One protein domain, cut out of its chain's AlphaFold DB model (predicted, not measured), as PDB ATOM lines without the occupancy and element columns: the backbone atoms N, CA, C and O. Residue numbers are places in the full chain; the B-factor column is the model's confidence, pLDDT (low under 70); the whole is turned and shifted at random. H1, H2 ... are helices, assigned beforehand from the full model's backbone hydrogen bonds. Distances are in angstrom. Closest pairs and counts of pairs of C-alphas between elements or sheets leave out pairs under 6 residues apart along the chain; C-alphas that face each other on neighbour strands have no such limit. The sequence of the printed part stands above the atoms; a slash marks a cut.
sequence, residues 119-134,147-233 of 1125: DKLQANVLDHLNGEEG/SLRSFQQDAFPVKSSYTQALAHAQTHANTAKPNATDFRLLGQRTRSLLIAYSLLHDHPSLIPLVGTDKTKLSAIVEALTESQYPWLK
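This is residues 119 to 134 and 147 to 233 of the 1125 residues of an uncharacterized protein of Chytriomyces confervae (UniProt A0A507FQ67). Three helices, H1, H4 and H6, lie side by side in a row with H4 in the middle, and H3 crosses over one face of that row, touching all three. Short H5 sits at the end of H4 and by the start of H3, while the four-residue H2 packs on H1 alone, beyond the row. The printed part has 103 residues with six named helices, H1 to H6 in chain order, and no named strand; its class is all helix. It is compact, with a radius of gyration of the C-alphas of 13.8 A, and spans 44 by 29 by 19 A.

Start at H1, residues 119 to 129, and look at H2, residues 147 to 150: they touch, closest at the C-alphas of Asn 124 and Leu 148, 5.3 A. Next find H3, residues 158 to 173, and H4, residues 183 to 201, the two hubs, each touching four helices. Residues 158 to 165 of H3 touch H1, closest at C-alphas 165 and 122, 6.3 A, at a steep tilt of 59 degrees, opposite ways. H1 touches H4 at a shallow tilt of 28 degrees, the same way; C-alphas 119 and 188 are closest, 6.7 A. H3 touches H4 with residues 165 to 172, closest at Ala 169 and Ser 192, their C-alphas 5.2 A apart, at a steep tilt of 62 degrees. H5, residues 204 to 210, touches H3 about perpendicular at 82 degrees, C-alphas 210 and 159 being closest at 4.5 A; H5 and H4 touch only at the corner. H6, residues 214 to 228, touches H4 closest at C-alphas 217 and 196, 5.5 A, at a shallow tilt of 33 degrees, only just short of steep, opposite ways. H1 is apart from H5 and H6. In H1, H3, H4 and H6 every O i to N i+4 pair is within hydrogen-bond range; H5 has 1 of 3, beside 2 of 4 for O i to N i+3, and H2 is too short for an i+4 pair.

Find C-alpha 119 at (-32.894, -44.882, -31.773); from there H1 runs 15.3 A. H2 spans 7.0 A, H3 22.0 A, and H4 26.4 A from C-alpha 183 at (-32.672, -37.606, -41.628). H5 spans 10.4 A; H6 runs 20.9 A to C-alpha 228 at (-39.150, -28.721, -37.269).

The C-alphas of Gln 153 and Lys 233 are farthest apart, 46.6 A. Residues 135 to 146 are not printed; C-alphas 134 and 147 are 11.6 A apart across the cut. No link printed whole is long. pLDDT is under 70 at residue 152 and residues 173 to 178.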
ATOM      1  N   ASP A 119     -31.936 -44.288 -30.841       93.75
ATOM      2  CA  ASP A 119     -32.894 -44.882 -31.773       93.75
ATOM      3  C   ASP A 119     -33.538 -46.110 -31.122       93.75
ATOM      4  O   ASP A 119     -34.767 -46.210 -31.104       93.75
ATOM      5  N   LYS A 120     -32.736 -46.963 -30.466       94.50
ATOM      6  CA  LYS A 120     -33.241 -48.105 -29.691       94.50
ATOM      7  C   LYS A 120     -34.139 -47.669 -28.545       94.50
ATOM      8  O   LYS A 120     -35.237 -48.194 -28.373       94.50
ATOM      9  N   LEU A 121     -33.685 -46.692 -27.766       95.00
ATOM     10  CA  LEU A 121     -34.412 -46.154 -26.624       95.00
ATOM     11  C   LEU A 121     -35.787 -45.603 -27.030       95.00
ATOM     12  O   LEU A 121     -36.787 -45.885 -26.370       95.00
ATOM     13  N   GLN A 122     -35.849 -44.833 -28.117       96.00
ATOM     14  CA  GLN A 122     -37.095 -44.257 -28.619       96.00
ATOM     15  C   GLN A 122     -38.020 -45.306 -29.238       96.00
ATOM     16  O   GLN A 122     -39.224 -45.239 -28.995       96.00
ATOM     17  N   ALA A 123     -37.482 -46.270 -29.994       96.25
ATOM     18  CA  ALA A 123     -38.259 -47.388 -30.528       96.25
ATOM     19  C   ALA A 123     -38.915 -48.187 -29.391       96.25
ATOM     20  O   ALA A 123     -40.128 -48.377 -29.407       96.25
ATOM     21  N   ASN A 124     -38.150 -48.527 -28.347       95.25
ATOM     22  CA  ASN A 124     -38.655 -49.221 -27.161       95.25
ATOM     23  C   ASN A 124     -39.793 -48.440 -26.468       95.25
ATOM     24  O   ASN A 124     -40.835 -49.004 -26.138       95.25
ATOM     25  N   VAL A 125     -39.619 -47.127 -26.259       96.62
ATOM     26  CA  VAL A 125     -40.637 -46.269 -25.622       96.62
ATOM     27  C   VAL A 125     -41.915 -46.167 -26.466       96.62
ATOM     28  O   VAL A 125     -43.015 -46.166 -25.909       96.62
ATOM     29  N   LEU A 126     -41.798 -46.089 -27.794       97.25
ATOM     30  CA  LEU A 126     -42.953 -45.989 -28.691       97.25
ATOM     31  C   LEU A 126     -43.665 -47.333 -28.879       97.25
ATOM     32  O   LEU A 126     -44.890 -47.356 -28.873       97.25
ATOM     33  N   ASP A 127     -42.943 -48.452 -28.916       95.00
ATOM     34  CA  ASP A 127     -43.539 -49.795 -28.918       95.00
ATOM     35  C   ASP A 127     -44.290 -50.074 -27.595       95.00
ATOM     36  O   ASP A 127     -45.361 -50.683 -27.605       95.00
ATOM     37  N   HIS A 128     -43.820 -49.542 -26.456       94.69
ATOM     38  CA  HIS A 128     -44.575 -49.574 -25.194       94.69
ATOM     39  C   HIS A 128     -45.834 -48.688 -25.258       94.69
ATOM     40  O   HIS A 128     -46.900 -49.117 -24.820       94.69
ATOM     41  N   LEU A 129     -45.763 -47.479 -25.838       94.69
ATOM     42  CA  LEU A 129     -46.952 -46.631 -26.057       94.69
ATOM     43  C   LEU A 129     -47.982 -47.289 -26.994       94.69
ATOM     44  O   LEU A 129     -49.181 -47.165 -26.756       94.69
ATOM     45  N   ASN A 130     -47.520 -48.035 -28.000       92.12
ATOM     46  CA  ASN A 130     -48.346 -48.862 -28.886       92.12
ATOM     47  C   ASN A 130     -48.878 -50.143 -28.194       92.12
ATOM     48  O   ASN A 130     -49.647 -50.898 -28.791       92.12
ATOM     49  N   GLY A 131     -48.506 -50.395 -26.933       90.69
ATOM     50  CA  GLY A 131     -48.986 -51.525 -26.142       90.69
ATOM     51  C   GLY A 131     -48.422 -52.874 -26.589       90.69
ATOM     52  O   GLY A 131     -49.159 -53.862 -26.611       90.69
ATOM     53  N   GLU A 132     -47.150 -52.929 -26.992       90.69
ATOM     54  CA  GLU A 132     -46.488 -54.175 -27.410       90.69
ATOM     55  C   GLU A 132     -45.859 -54.975 -26.258       90.69
ATOM     56  O   GLU A 132     -45.465 -56.119 -26.472       90.69
ATOM     57  N   GLU A 133     -45.789 -54.427 -25.037       88.62
ATOM     58  CA  GLU A 133     -45.197 -55.120 -23.883       88.62
ATOM     59  C   GLU A 133     -45.829 -56.507 -23.644       88.62
ATOM     60  O   GLU A 133     -47.044 -56.653 -23.509       88.62
ATOM     61  N   GLY A 134     -44.982 -57.541 -23.627       82.38
ATOM     62  CA  GLY A 134     -45.366 -58.945 -23.458       82.38
ATOM     63  C   GLY A 134     -45.745 -59.692 -24.747       82.38
ATOM     64  O   GLY A 134     -45.819 -60.920 -24.721       82.38
ATOM     65  N   SER A 147     -39.264 -53.912 -31.108       90.62
ATOM     66  CA  SER A 147     -37.953 -53.533 -30.535       90.62
ATOM     67  C   SER A 147     -37.788 -54.038 -29.100       90.62
ATOM     68  O   SER A 147     -36.723 -54.537 -28.730       90.62
ATOM     69  N   LEU A 148     -38.893 -54.031 -28.348       90.00
ATOM     70  CA  LEU A 148     -38.996 -54.489 -26.969       90.00
ATOM     71  C   LEU A 148     -38.818 -56.006 -26.772       90.00
ATOM     72  O   LEU A 148     -38.825 -56.460 -25.631       90.00
ATOM     73  N   ARG A 149     -38.574 -56.801 -27.827       81.75
ATOM     74  CA  ARG A 149     -38.197 -58.226 -27.700       81.75
ATOM     75  C   ARG A 149     -36.938 -58.451 -26.839       81.75
ATOM     76  O   ARG A 149     -36.714 -59.571 -26.398       81.75
ATOM     77  N   SER A 150     -36.139 -57.415 -26.557       76.25
ATOM     78  CA  SER A 150     -35.066 -57.468 -25.549       76.25
ATOM     79  C   SER A 150     -35.570 -57.598 -24.101       76.25
ATOM     80  O   SER A 150     -34.831 -58.078 -23.249       76.25
ATOM     81  N   PHE A 151     -36.820 -57.225 -23.819       82.00
ATOM     82  CA  PHE A 151     -37.485 -57.308 -22.510       82.00
ATOM     83  C   PHE A 151     -38.377 -58.562 -22.428       82.00
ATOM     84  O   PHE A 151     -39.557 -58.519 -22.084       82.00
ATOM     85  N   GLN A 152     -37.814 -59.714 -22.813       69.88
ATOM     86  CA  GLN A 152     -38.502 -61.013 -22.774       69.88
ATOM     87  C   GLN A 152     -38.595 -61.628 -21.371       69.88
ATOM     88  O   GLN A 152     -39.461 -62.470 -21.145       69.88
ATOM     89  N   GLN A 153     -37.701 -61.243 -20.455       72.81
ATOM     90  CA  GLN A 153     -37.598 -61.810 -19.100       72.81
ATOM     91  C   GLN A 153     -37.757 -60.753 -17.993       72.81
ATOM     92  O   GLN A 153     -38.186 -61.088 -16.891       72.81
ATOM     93  N   ASP A 154     -37.482 -59.485 -18.309       80.69
ATOM     94  CA  ASP A 154     -37.639 -58.325 -17.430       80.69
ATOM     95  C   ASP A 154     -38.785 -57.428 -17.916       80.69
ATOM     96  O   ASP A 154     -39.031 -57.333 -19.117       80.69
ATOM     97  N   ALA A 155     -39.458 -56.727 -17.000       83.56
ATOM     98  CA  ALA A 155     -40.445 -55.704 -17.356       83.56
ATOM     99  C   ALA A 155     -39.768 -54.469 -17.979       83.56
ATOM    100  O   ALA A 155     -38.642 -54.116 -17.610       83.56
ATOM    101  N   PHE A 156     -40.456 -53.766 -18.882       90.25
ATOM    102  CA  PHE A 156     -39.907 -52.568 -19.510       90.25
ATOM    103  C   PHE A 156     -39.675 -51.461 -18.460       90.25
ATOM    104  O   PHE A 156     -40.600 -51.100 -17.725       90.25
ATOM    105  N   PRO A 157     -38.467 -50.870 -18.354       90.38
ATOM    106  CA  PRO A 157     -38.150 -49.914 -17.294       90.38
ATOM    107  C   PRO A 157     -38.673 -48.500 -17.613       90.38
ATOM    108  O   PRO A 157     -37.910 -47.541 -17.750       90.38
ATOM    109  N   VAL A 158     -40.007 -48.367 -17.684       89.44
ATOM    110  CA  VAL A 158     -40.777 -47.159 -18.049       89.44
ATOM    111  C   VAL A 158     -40.143 -45.872 -17.520       89.44
ATOM    112  O   VAL A 158     -39.876 -44.946 -18.284       89.44
ATOM    113  N   LYS A 159     -39.854 -45.792 -16.215       90.69
ATOM    114  CA  LYS A 159     -39.365 -44.547 -15.615       90.69
ATOM    115  C   LYS A 159     -38.028 -44.085 -16.199       90.69
ATOM    116  O   LYS A 159     -37.917 -42.919 -16.578       90.69
ATOM    117  N   SER A 160     -37.015 -44.950 -16.268       90.25
ATOM    118  CA  SER A 160     -35.695 -44.555 -16.774       90.25
ATOM    119  C   SER A 160     -35.720 -44.341 -18.284       90.25
ATOM    120  O   SER A 160     -35.211 -43.318 -18.740       90.25
ATOM    121  N   SER A 161     -36.371 -45.224 -19.048       92.19
ATOM    122  CA  SER A 161     -36.397 -45.116 -20.510       92.19
ATOM    123  C   SER A 161     -37.100 -43.847 -21.001       92.19
ATOM    124  O   SER A 161     -36.548 -43.111 -21.819       92.19
ATOM    125  N   TYR A 162     -38.273 -43.514 -20.453       94.06
ATOM    126  CA  TYR A 162     -38.950 -42.261 -20.802       94.06
ATOM    127  C   TYR A 162     -38.185 -41.026 -20.290       94.06
ATOM    128  O   TYR A 162     -38.137 -40.018 -20.993       94.06
ATOM    129  N   THR A 163     -37.550 -41.085 -19.109       90.31
ATOM    130  CA  THR A 163     -36.728 -39.966 -18.600       90.31
ATOM    131  C   THR A 163     -35.564 -39.661 -19.544       90.31
ATOM    132  O   THR A 163     -35.342 -38.501 -19.883       90.31
ATOM    133  N   GLN A 164     -34.851 -40.686 -20.019       89.75
ATOM    134  CA  GLN A 164     -33.745 -40.529 -20.969       89.75
ATOM    135  C   GLN A 164     -34.233 -39.997 -22.331       89.75
ATOM    136  O   GLN A 164     -33.642 -39.063 -22.875       89.75
ATOM    137  N   ALA A 165     -35.357 -40.510 -22.850       90.44
ATOM    138  CA  ALA A 165     -35.934 -40.050 -24.119       90.44
ATOM    139  C   ALA A 165     -36.413 -38.581 -24.071       90.44
ATOM    140  O   ALA A 165     -36.278 -37.846 -25.055       90.44
ATOM    141  N   LEU A 166     -36.935 -38.133 -22.921       90.31
ATOM    142  CA  LEU A 166     -37.314 -36.735 -22.684       90.31
ATOM    143  C   LEU A 166     -36.107 -35.826 -22.416       90.31
ATOM    144  O   LEU A 166     -36.129 -34.671 -22.834       90.31
ATOM    145  N   ALA A 167     -35.040 -36.323 -21.781       86.69
ATOM    146  CA  ALA A 167     -33.800 -35.565 -21.610       86.69
ATOM    147  C   ALA A 167     -33.176 -35.208 -22.971       86.69
ATOM    148  O   ALA A 167     -32.840 -34.047 -23.205       86.69
ATOM    149  N   HIS A 168     -33.131 -36.161 -23.910       81.69
ATOM    150  CA  HIS A 168     -32.760 -35.880 -25.301       81.69
ATOM    151  C   HIS A 168     -33.687 -34.833 -25.948       81.69
ATOM    152  O   HIS A 168     -33.211 -33.861 -26.540       81.69
ATOM    153  N   ALA A 169     -35.008 -34.999 -25.804       83.94
ATOM    154  CA  ALA A 169     -35.991 -34.068 -26.360       83.94
ATOM    155  C   ALA A 169     -35.754 -32.624 -25.878       83.94
ATOM    156  O   ALA A 169     -35.786 -31.692 -26.680       83.94
ATOM    157  N   GLN A 170     -35.452 -32.449 -24.587       82.81
ATOM    158  CA  GLN A 170     -35.182 -31.152 -23.970       82.81
ATOM    159  C   GLN A 170     -33.886 -30.500 -24.480       82.81
ATOM    160  O   GLN A 170     -33.868 -29.287 -24.689       82.81
ATOM    161  N   THR A 171     -32.827 -31.282 -24.716       80.31
ATOM    162  CA  THR A 171     -31.570 -30.785 -25.302       80.31
ATOM    163  C   THR A 171     -31.787 -30.274 -26.728       80.31
ATOM    164  O   THR A 171     -31.356 -29.173 -27.067       80.31
ATOM    165  N   HIS A 172     -32.506 -31.030 -27.563       72.25
ATOM    166  CA  HIS A 172     -32.698 -30.667 -28.970       72.25
ATOM    167  C   HIS A 172     -33.804 -29.630 -29.205       72.25
ATOM    168  O   HIS A 172     -33.711 -28.879 -30.180       72.25
ATOM    169  N   ALA A 173     -34.769 -29.491 -28.291       68.56
ATOM    170  CA  ALA A 173     -35.708 -28.366 -28.257       68.56
ATOM    171  C   ALA A 173     -34.990 -26.999 -28.283       68.56
ATOM    172  O   ALA A 173     -35.434 -26.084 -28.969       68.56
ATOM    173  N   ASN A 174     -33.834 -26.886 -27.620       62.78
ATOM    174  CA  ASN A 174     -33.063 -25.642 -27.518       62.78
ATOM    175  C   ASN A 174     -32.149 -25.357 -28.733       62.78
ATOM    176  O   ASN A 174     -31.423 -24.363 -28.737       62.78
ATOM    177  N   THR A 175     -32.140 -26.213 -29.764       66.50
ATOM    178  CA  THR A 175     -31.266 -26.039 -30.945       66.50
ATOM    179  C   THR A 175     -31.991 -25.302 -32.073       66.50
ATOM    180  O   THR A 175     -32.985 -25.791 -32.609       66.50
ATOM    181  N   ALA A 176     -31.482 -24.119 -32.437       56.84
ATOM    182  CA  ALA A 176     -32.228 -23.104 -33.191       56.84
ATOM    183  C   ALA A 176     -32.737 -23.540 -34.580       56.84
ATOM    184  O   ALA A 176     -33.808 -23.098 -34.989       56.84
ATOM    185  N   LYS A 177     -31.991 -24.384 -35.310       65.19
ATOM    186  CA  LYS A 177     -32.428 -25.026 -36.566       65.19
ATOM    187  C   LYS A 177     -31.789 -26.419 -36.694       65.19
ATOM    188  O   LYS A 177     -30.582 -26.522 -36.474       65.19
ATOM    189  N   PRO A 178     -32.540 -27.479 -37.047       68.81
ATOM    190  CA  PRO A 178     -31.963 -28.788 -37.351       68.81
ATOM    191  C   PRO A 178     -31.222 -28.776 -38.699       68.81
ATOM    192  O   PRO A 178     -31.538 -27.981 -39.586       68.81
ATOM    193  N   ASN A 179     -30.262 -29.689 -38.880       79.94
ATOM    194  CA  ASN A 179     -29.637 -29.909 -40.184       79.94
ATOM    195  C   ASN A 179     -30.625 -30.609 -41.136       79.94
ATOM    196  O   ASN A 179     -31.000 -31.756 -40.903       79.94
ATOM    197  N   ALA A 180     -30.992 -29.946 -42.234       79.56
ATOM    198  CA  ALA A 180     -31.947 -30.441 -43.227       79.56
ATOM    199  C   ALA A 180     -31.482 -31.682 -44.019       79.56
ATOM    200  O   ALA A 180     -32.279 -32.275 -44.743       79.56
ATOM    201  N   THR A 181     -30.208 -32.089 -43.913       86.38
ATOM    202  CA  THR A 181     -29.713 -33.345 -44.510       86.38
ATOM    203  C   THR A 181     -29.612 -34.510 -43.526       86.38
ATOM    204  O   THR A 181     -29.444 -35.648 -43.961       86.38
ATOM    205  N   ASP A 182     -29.746 -34.269 -42.218       91.94
ATOM    206  CA  ASP A 182     -29.656 -35.317 -41.200       91.94
ATOM    207  C   ASP A 182     -31.034 -35.929 -40.922       91.94
ATOM    208  O   ASP A 182     -31.777 -35.531 -40.021       91.94
ATOM    209  N   PHE A 183     -31.389 -36.918 -41.742       94.44
ATOM    210  CA  PHE A 183     -32.672 -37.606 -41.628       94.44
ATOM    211  C   PHE A 183     -32.746 -38.522 -40.394       94.44
ATOM    212  O   PHE A 183     -33.851 -38.773 -39.910       94.44
ATOM    213  N   ARG A 184     -31.608 -38.956 -39.828       92.94
ATOM    214  CA  ARG A 184     -31.589 -39.723 -38.574       92.94
ATOM    215  C   ARG A 184     -31.965 -38.822 -37.402       92.94
ATOM    216  O   ARG A 184     -32.898 -39.140 -36.666       92.94
ATOM    217  N   LEU A 185     -31.344 -37.645 -37.299       90.81
ATOM    218  CA  LEU A 185     -31.728 -36.626 -36.319       90.81
ATOM    219  C   LEU A 185     -33.173 -36.144 -36.530       90.81
ATOM    220  O   LEU A 185     -33.893 -35.927 -35.556       90.81
ATOM    221  N   LEU A 186     -33.644 -36.011 -37.775       92.94
ATOM    222  CA  LEU A 186     -35.044 -35.673 -38.065       92.94
ATOM    223  C   LEU A 186     -36.019 -36.740 -37.530       92.94
ATOM    224  O   LEU A 186     -37.020 -36.388 -36.899       92.94
ATOM    225  N   GLY A 187     -35.717 -38.028 -37.725       94.31
ATOM    226  CA  GLY A 187     -36.472 -39.139 -37.136       94.31
ATOM    227  C   GLY A 187     -36.451 -39.096 -35.606       94.31
ATOM    228  O   GLY A 187     -37.506 -39.086 -34.968       94.31
ATOM    229  N   GLN A 188     -35.263 -38.950 -35.012       93.44
ATOM    230  CA  GLN A 188     -35.079 -38.856 -33.561       93.44
ATOM    231  C   GLN A 188     -35.851 -37.684 -32.933       93.44
ATOM    232  O   GLN A 188     -36.505 -37.861 -31.903       93.44
ATOM    233  N   ARG A 189     -35.833 -36.493 -33.545       92.38
ATOM    234  CA  ARG A 189     -36.616 -35.336 -33.070       92.38
ATOM    235  C   ARG A 189     -38.119 -35.574 -33.205       92.38
ATOM    236  O   ARG A 189     -38.850 -35.312 -32.253       92.38
ATOM    237  N   THR A 190     -38.570 -36.143 -34.326       95.56
ATOM    238  CA  THR A 190     -39.993 -36.462 -34.558       95.56
ATOM    239  C   THR A 190     -40.523 -37.460 -33.525       95.56
ATOM    240  O   THR A 190     -41.602 -37.255 -32.972       95.56
ATOM    241  N   ARG A 191     -39.741 -38.493 -33.184       97.19
ATOM    242  CA  ARG A 191     -40.078 -39.433 -32.103       97.19
ATOM    243  C   ARG A 191     -40.068 -38.767 -30.727       97.19
ATOM    244  O   ARG A 191     -40.993 -38.986 -29.954       97.19
ATOM    245  N   SER A 192     -39.091 -37.906 -30.428       95.38
ATOM    246  CA  SER A 192     -39.085 -37.110 -29.188       95.38
ATOM    247  C   SER A 192     -40.320 -36.197 -29.061       95.38
ATOM    248  O   SER A 192     -40.894 -36.121 -27.974       95.38
ATOM    249  N   LEU A 193     -40.769 -35.563 -30.153       96.25
ATOM    250  CA  LEU A 193     -42.008 -34.775 -30.201       96.25
ATOM    251  C   LEU A 193     -43.241 -35.657 -29.951       96.25
ATOM    252  O   LEU A 193     -44.040 -35.340 -29.071       96.25
ATOM    253  N   LEU A 194     -43.365 -36.785 -30.661       98.00
ATOM    254  CA  LEU A 194     -44.490 -37.714 -30.512       98.00
ATOM    255  C   LEU A 194     -44.577 -38.302 -29.093       98.00
ATOM    256  O   LEU A 194     -45.665 -38.356 -28.527       98.00
ATOM    257  N   ILE A 195     -43.452 -38.689 -28.481       97.69
ATOM    258  CA  ILE A 195     -43.412 -39.182 -27.092       97.69
ATOM    259  C   ILE A 195     -43.914 -38.099 -26.124       97.69
ATOM    260  O   ILE A 195     -44.760 -38.380 -25.272       97.69
ATOM    261  N   ALA A 196     -43.436 -36.857 -26.265       96.94
ATOM    262  CA  ALA A 196     -43.846 -35.755 -25.398       96.94
ATOM    263  C   ALA A 196     -45.333 -35.389 -25.575       96.94
ATOM    264  O   ALA A 196     -46.046 -35.203 -24.585       96.94
ATOM    265  N   TYR A 197     -45.822 -35.351 -26.818       97.94
ATOM    266  CA  TYR A 197     -47.218 -35.053 -27.141       97.94
ATOM    267  C   TYR A 197     -48.170 -36.148 -26.641       97.94
ATOM    268  O   TYR A 197     -49.169 -35.846 -25.985       97.94
ATOM    269  N   SER A 198     -47.845 -37.420 -26.892       97.94
ATOM    270  CA  SER A 198     -48.641 -38.567 -26.443       97.94
ATOM    271  C   SER A 198     -48.730 -38.630 -24.918       97.94
ATOM    272  O   SER A 198     -49.824 -38.822 -24.391       97.94
ATOM    273  N   LEU A 199     -47.633 -38.377 -24.187       96.81
ATOM    274  CA  LEU A 199     -47.676 -38.226 -22.724       96.81
ATOM    275  C   LEU A 199     -48.594 -37.076 -22.281       96.81
ATOM    276  O   LEU A 199     -49.350 -37.231 -21.326       96.81
ATOM    277  N   LEU A 200     -48.529 -35.921 -22.948       97.06
ATOM    278  CA  LEU A 200     -49.273 -34.720 -22.557       97.06
ATOM    279  C   LEU A 200     -50.786 -34.831 -22.809       97.06
ATOM    280  O   LEU A 200     -51.577 -34.261 -22.048       97.06
ATOM    281  N   HIS A 201     -51.189 -35.531 -23.873       96.69
ATOM    282  CA  HIS A 201     -52.550 -35.452 -24.412       96.69
ATOM    283  C   HIS A 201     -53.336 -36.762 -24.484       96.69
ATOM    284  O   HIS A 201     -54.561 -36.688 -24.380       96.69
ATOM    285  N   ASP A 202     -52.684 -37.918 -24.633       96.12
ATOM    286  CA  ASP A 202     -53.374 -39.206 -24.804       96.12
ATOM    287  C   ASP A 202     -53.075 -40.192 -23.645       96.12
ATOM    288  O   ASP A 202     -53.966 -40.927 -23.226       96.12
ATOM    289  N   HIS A 203     -51.887 -40.126 -23.024       95.94
ATOM    290  CA  HIS A 203     -51.471 -40.941 -21.864       95.94
ATOM    291  C   HIS A 203     -51.043 -40.111 -20.622       95.94
ATOM    292  O   HIS A 203     -49.997 -40.388 -20.022       95.94
ATOM    293  N   PRO A 204     -51.833 -39.113 -20.162       95.38
ATOM    294  CA  PRO A 204     -51.452 -38.233 -19.048       95.38
ATOM    295  C   PRO A 204     -51.293 -38.944 -17.692       95.38
ATOM    296  O   PRO A 204     -50.709 -38.374 -16.770       95.38
ATOM    297  N   SER A 205     -51.772 -40.184 -17.562       94.56
ATOM    298  CA  SER A 205     -51.557 -41.057 -16.401       94.56
ATOM    299  C   SER A 205     -50.105 -41.522 -16.235       94.56
ATOM    300  O   SER A 205     -49.709 -41.857 -15.122       94.56
ATOM    301  N   LEU A 206     -49.290 -41.509 -17.298       93.56
ATOM    302  CA  LEU A 206     -47.872 -41.886 -17.233       93.56
ATOM    303  C   LEU A 206     -46.974 -40.756 -16.699       93.56
ATOM    304  O   LEU A 206     -45.887 -41.034 -16.192       93.56
ATOM    305  N   ILE A 207     -47.418 -39.494 -16.759       94.88
ATOM    306  CA  ILE A 207     -46.624 -38.310 -16.371       94.88
ATOM    307  C   ILE A 207     -45.997 -38.445 -14.959       94.88
ATOM    308  O   ILE A 207     -44.781 -38.243 -14.842       94.88
ATOM    309  N   PRO A 208     -46.736 -38.853 -13.900       90.94
ATOM    310  CA  PRO A 208     -46.167 -39.006 -12.557       90.94
ATOM    311  C   PRO A 208     -45.184 -40.181 -12.434       90.94
ATOM    312  O   PRO A 208     -44.244 -40.113 -11.644       90.94
ATOM    313  N   LEU A 209     -45.382 -41.249 -13.217       88.75
ATOM    314  CA  LEU A 209     -44.526 -42.443 -13.208       88.75
ATOM    315  C   LEU A 209     -43.165 -42.151 -13.850       88.75
ATOM    316  O   LEU A 209     -42.129 -42.527 -13.303       88.75
ATOM    317  N   VAL A 210     -43.171 -41.414 -14.966       90.50
ATOM    318  CA  VAL A 210     -41.960 -40.907 -15.628       90.50
ATOM    319  C   VAL A 210     -41.231 -39.890 -14.741       90.50
ATOM    320  O   VAL A 210     -40.006 -39.877 -14.698       90.50
ATOM    321  N   GLY A 211     -41.960 -39.087 -13.957       86.56
ATOM    322  CA  GLY A 211     -41.376 -38.052 -13.095       86.56
ATOM    323  C   GLY A 211     -41.153 -36.716 -13.810       86.56
ATOM    324  O   GLY A 211     -40.239 -35.971 -13.462       86.56
ATOM    325  N   THR A 212     -41.987 -36.422 -14.809       92.12
ATOM    326  CA  THR A 212     -42.041 -35.130 -15.507       92.12
ATOM    327  C   THR A 212     -43.338 -34.387 -15.159       92.12
ATOM    328  O   THR A 212     -44.124 -34.849 -14.332       92.12
ATOM    329  N   ASP A 213     -43.579 -33.231 -15.773       93.25
ATOM    330  CA  ASP A 213     -44.798 -32.439 -15.599       93.25
ATOM    331  C   ASP A 213     -45.327 -31.899 -16.937       93.25
ATOM    332  O   ASP A 213     -44.646 -31.922 -17.964       93.25
ATOM    333  N   LYS A 214     -46.578 -31.420 -16.927       94.94
ATOM    334  CA  LYS A 214     -47.255 -30.923 -18.134       94.94
ATOM    335  C   LYS A 214     -46.591 -29.677 -18.726       94.94
ATOM    336  O   LYS A 214     -46.641 -29.510 -19.939       94.94
ATOM    337  N   THR A 215     -45.964 -28.832 -17.908       94.31
ATOM    338  CA  THR A 215     -45.329 -27.586 -18.359       94.31
ATOM    339  C   THR A 215     -44.066 -27.888 -19.161       94.31
ATOM    340  O   THR A 215     -43.909 -27.374 -20.265       94.31
ATOM    341  N   LYS A 216     -43.211 -28.796 -18.665       92.38
ATOM    342  CA  LYS A 216     -42.040 -29.294 -19.407       92.38
ATOM    343  C   LYS A 216     -42.440 -29.970 -20.718       92.38
ATOM    344  O   LYS A 216     -41.833 -29.708 -21.751       92.38
ATOM    345  N   LEU A 217     -43.477 -30.811 -20.691       95.44
ATOM    346  CA  LEU A 217     -43.972 -31.480 -21.898       95.44
ATOM    347  C   LEU A 217     -44.513 -30.482 -22.934       95.44
ATOM    348  O   LEU A 217     -44.205 -30.636 -24.112       95.44
ATOM    349  N   SER A 218     -45.247 -29.443 -22.513       95.56
ATOM    350  CA  SER A 218     -45.723 -28.379 -23.413       95.56
ATOM    351  C   SER A 218     -44.550 -27.630 -24.053       95.56
ATOM    352  O   SER A 218     -44.476 -27.546 -25.273       95.56
ATOM    353  N   ALA A 219     -43.557 -27.212 -23.256       93.00
ATOM    354  CA  ALA A 219     -42.368 -26.521 -23.757       93.00
ATOM    355  C   ALA A 219     -41.559 -27.361 -24.769       93.00
ATOM    356  O   ALA A 219     -41.105 -26.833 -25.784       93.00
ATOM    357  N   ILE A 220     -41.415 -28.673 -24.536       93.62
ATOM    358  CA  ILE A 220     -40.781 -29.600 -25.491       93.62
ATOM    359  C   ILE A 220     -41.603 -29.698 -26.786       93.62
ATOM    360  O   ILE A 220     -41.033 -29.616 -27.875       93.62
ATOM    361  N   VAL A 221     -42.927 -29.852 -26.685       96.06
ATOM    362  CA  VAL A 221     -43.833 -29.934 -27.844       96.06
ATOM    363  C   VAL A 221     -43.790 -28.651 -28.671       96.06
ATOM    364  O   VAL A 221     -43.658 -28.720 -29.892       96.06
ATOM    365  N   GLU A 222     -43.869 -27.488 -28.030       93.62
ATOM    366  CA  GLU A 222     -43.859 -26.173 -28.678       93.62
ATOM    367  C   GLU A 222     -42.534 -25.925 -29.414       93.62
ATOM    368  O   GLU A 222     -42.543 -25.665 -30.618       93.62
ATOM    369  N   ALA A 223     -41.396 -26.107 -28.737       91.62
ATOM    370  CA  ALA A 223     -40.075 -25.866 -29.313       91.62
ATOM    371  C   ALA A 223     -39.696 -26.871 -30.420       91.62
ATOM    372  O   ALA A 223     -39.114 -26.485 -31.439       91.62
ATOM    373  N   LEU A 224     -40.044 -28.159 -30.281       92.62
ATOM    374  CA  LEU A 224     -39.836 -29.135 -31.359       92.62
ATOM    375  C   LEU A 224     -40.781 -28.882 -32.545       92.62
ATOM    376  O   LEU A 224     -40.338 -28.976 -33.688       92.62
ATOM    377  N   THR A 225     -42.033 -28.473 -32.301       93.94
ATOM    378  CA  THR A 225     -42.963 -28.089 -33.380       93.94
ATOM    379  C   THR A 225     -42.428 -26.890 -34.164       93.94
ATOM    380  O   THR A 225     -42.332 -26.958 -35.387       93.94
ATOM    381  N   GLU A 226     -42.032 -25.812 -33.482       90.38
ATOM    382  CA  GLU A 226     -41.558 -24.579 -34.122       90.38
ATOM    383  C   GLU A 226     -40.220 -24.765 -34.860       90.38
ATOM    384  O   GLU A 226     -40.040 -24.228 -35.953       90.38
ATOM    385  N   SER A 227     -39.303 -25.575 -34.319       88.00
ATOM    386  CA  SER A 227     -37.997 -25.834 -34.947       88.00
ATOM    387  C   SER A 227     -38.037 -26.827 -36.120       88.00
ATOM    388  O   SER A 227     -37.164 -26.762 -36.987       88.00
ATOM    389  N   GLN A 228     -39.011 -27.745 -36.173       89.38
ATOM    390  CA  GLN A 228     -39.150 -28.721 -37.269       89.38
ATOM    391  C   GLN A 228     -40.161 -28.303 -38.346       89.38
ATOM    392  O   GLN A 228     -39.935 -28.572 -39.528       89.38
ATOM    393  N   TYR A 229     -41.260 -27.654 -37.947       92.06
ATOM    394  CA  TYR A 229     -42.418 -27.349 -38.793       92.06
ATOM    395  C   TYR A 229     -42.816 -25.859 -38.689       92.06
ATOM    396  O   TYR A 229     -43.964 -25.548 -38.367       92.06
ATOM    397  N   PRO A 230     -41.897 -24.906 -38.956       88.44
ATOM    398  CA  PRO A 230     -42.170 -23.471 -38.798       88.44
ATOM    399  C   PRO A 230     -43.344 -22.983 -39.665       88.44
ATOM    400  O   PRO A 230     -44.054 -22.061 -39.272       88.44
ATOM    401  N   TRP A 231     -43.598 -23.652 -40.797       90.25
ATOM    402  CA  TRP A 231     -44.726 -23.407 -41.702       90.25
ATOM    403  C   TRP A 231     -46.111 -23.744 -41.125       90.25
ATOM    404  O   TRP A 231     -47.115 -23.493 -41.783       90.25
ATOM    405  N   LEU A 232     -46.198 -24.310 -39.914       90.94
ATOM    406  CA  LEU A 232     -47.469 -24.523 -39.211       90.94
ATOM    407  C   LEU A 232     -48.151 -23.183 -38.856       90.94
ATOM    408  O   LEU A 232     -49.381 -23.098 -38.858       90.94
ATOM    409  N   LYS A 233     -47.355 -22.129 -38.627       88.56
ATOM    410  CA  LYS A 233     -47.807 -20.732 -38.531       88.56
ATOM    411  C   LYS A 233     -47.838 -20.109 -39.944       88.56
ATOM    412  O   LYS A 233     -46.984 -20.452 -40.760       88.56
TER     413      LYS A 233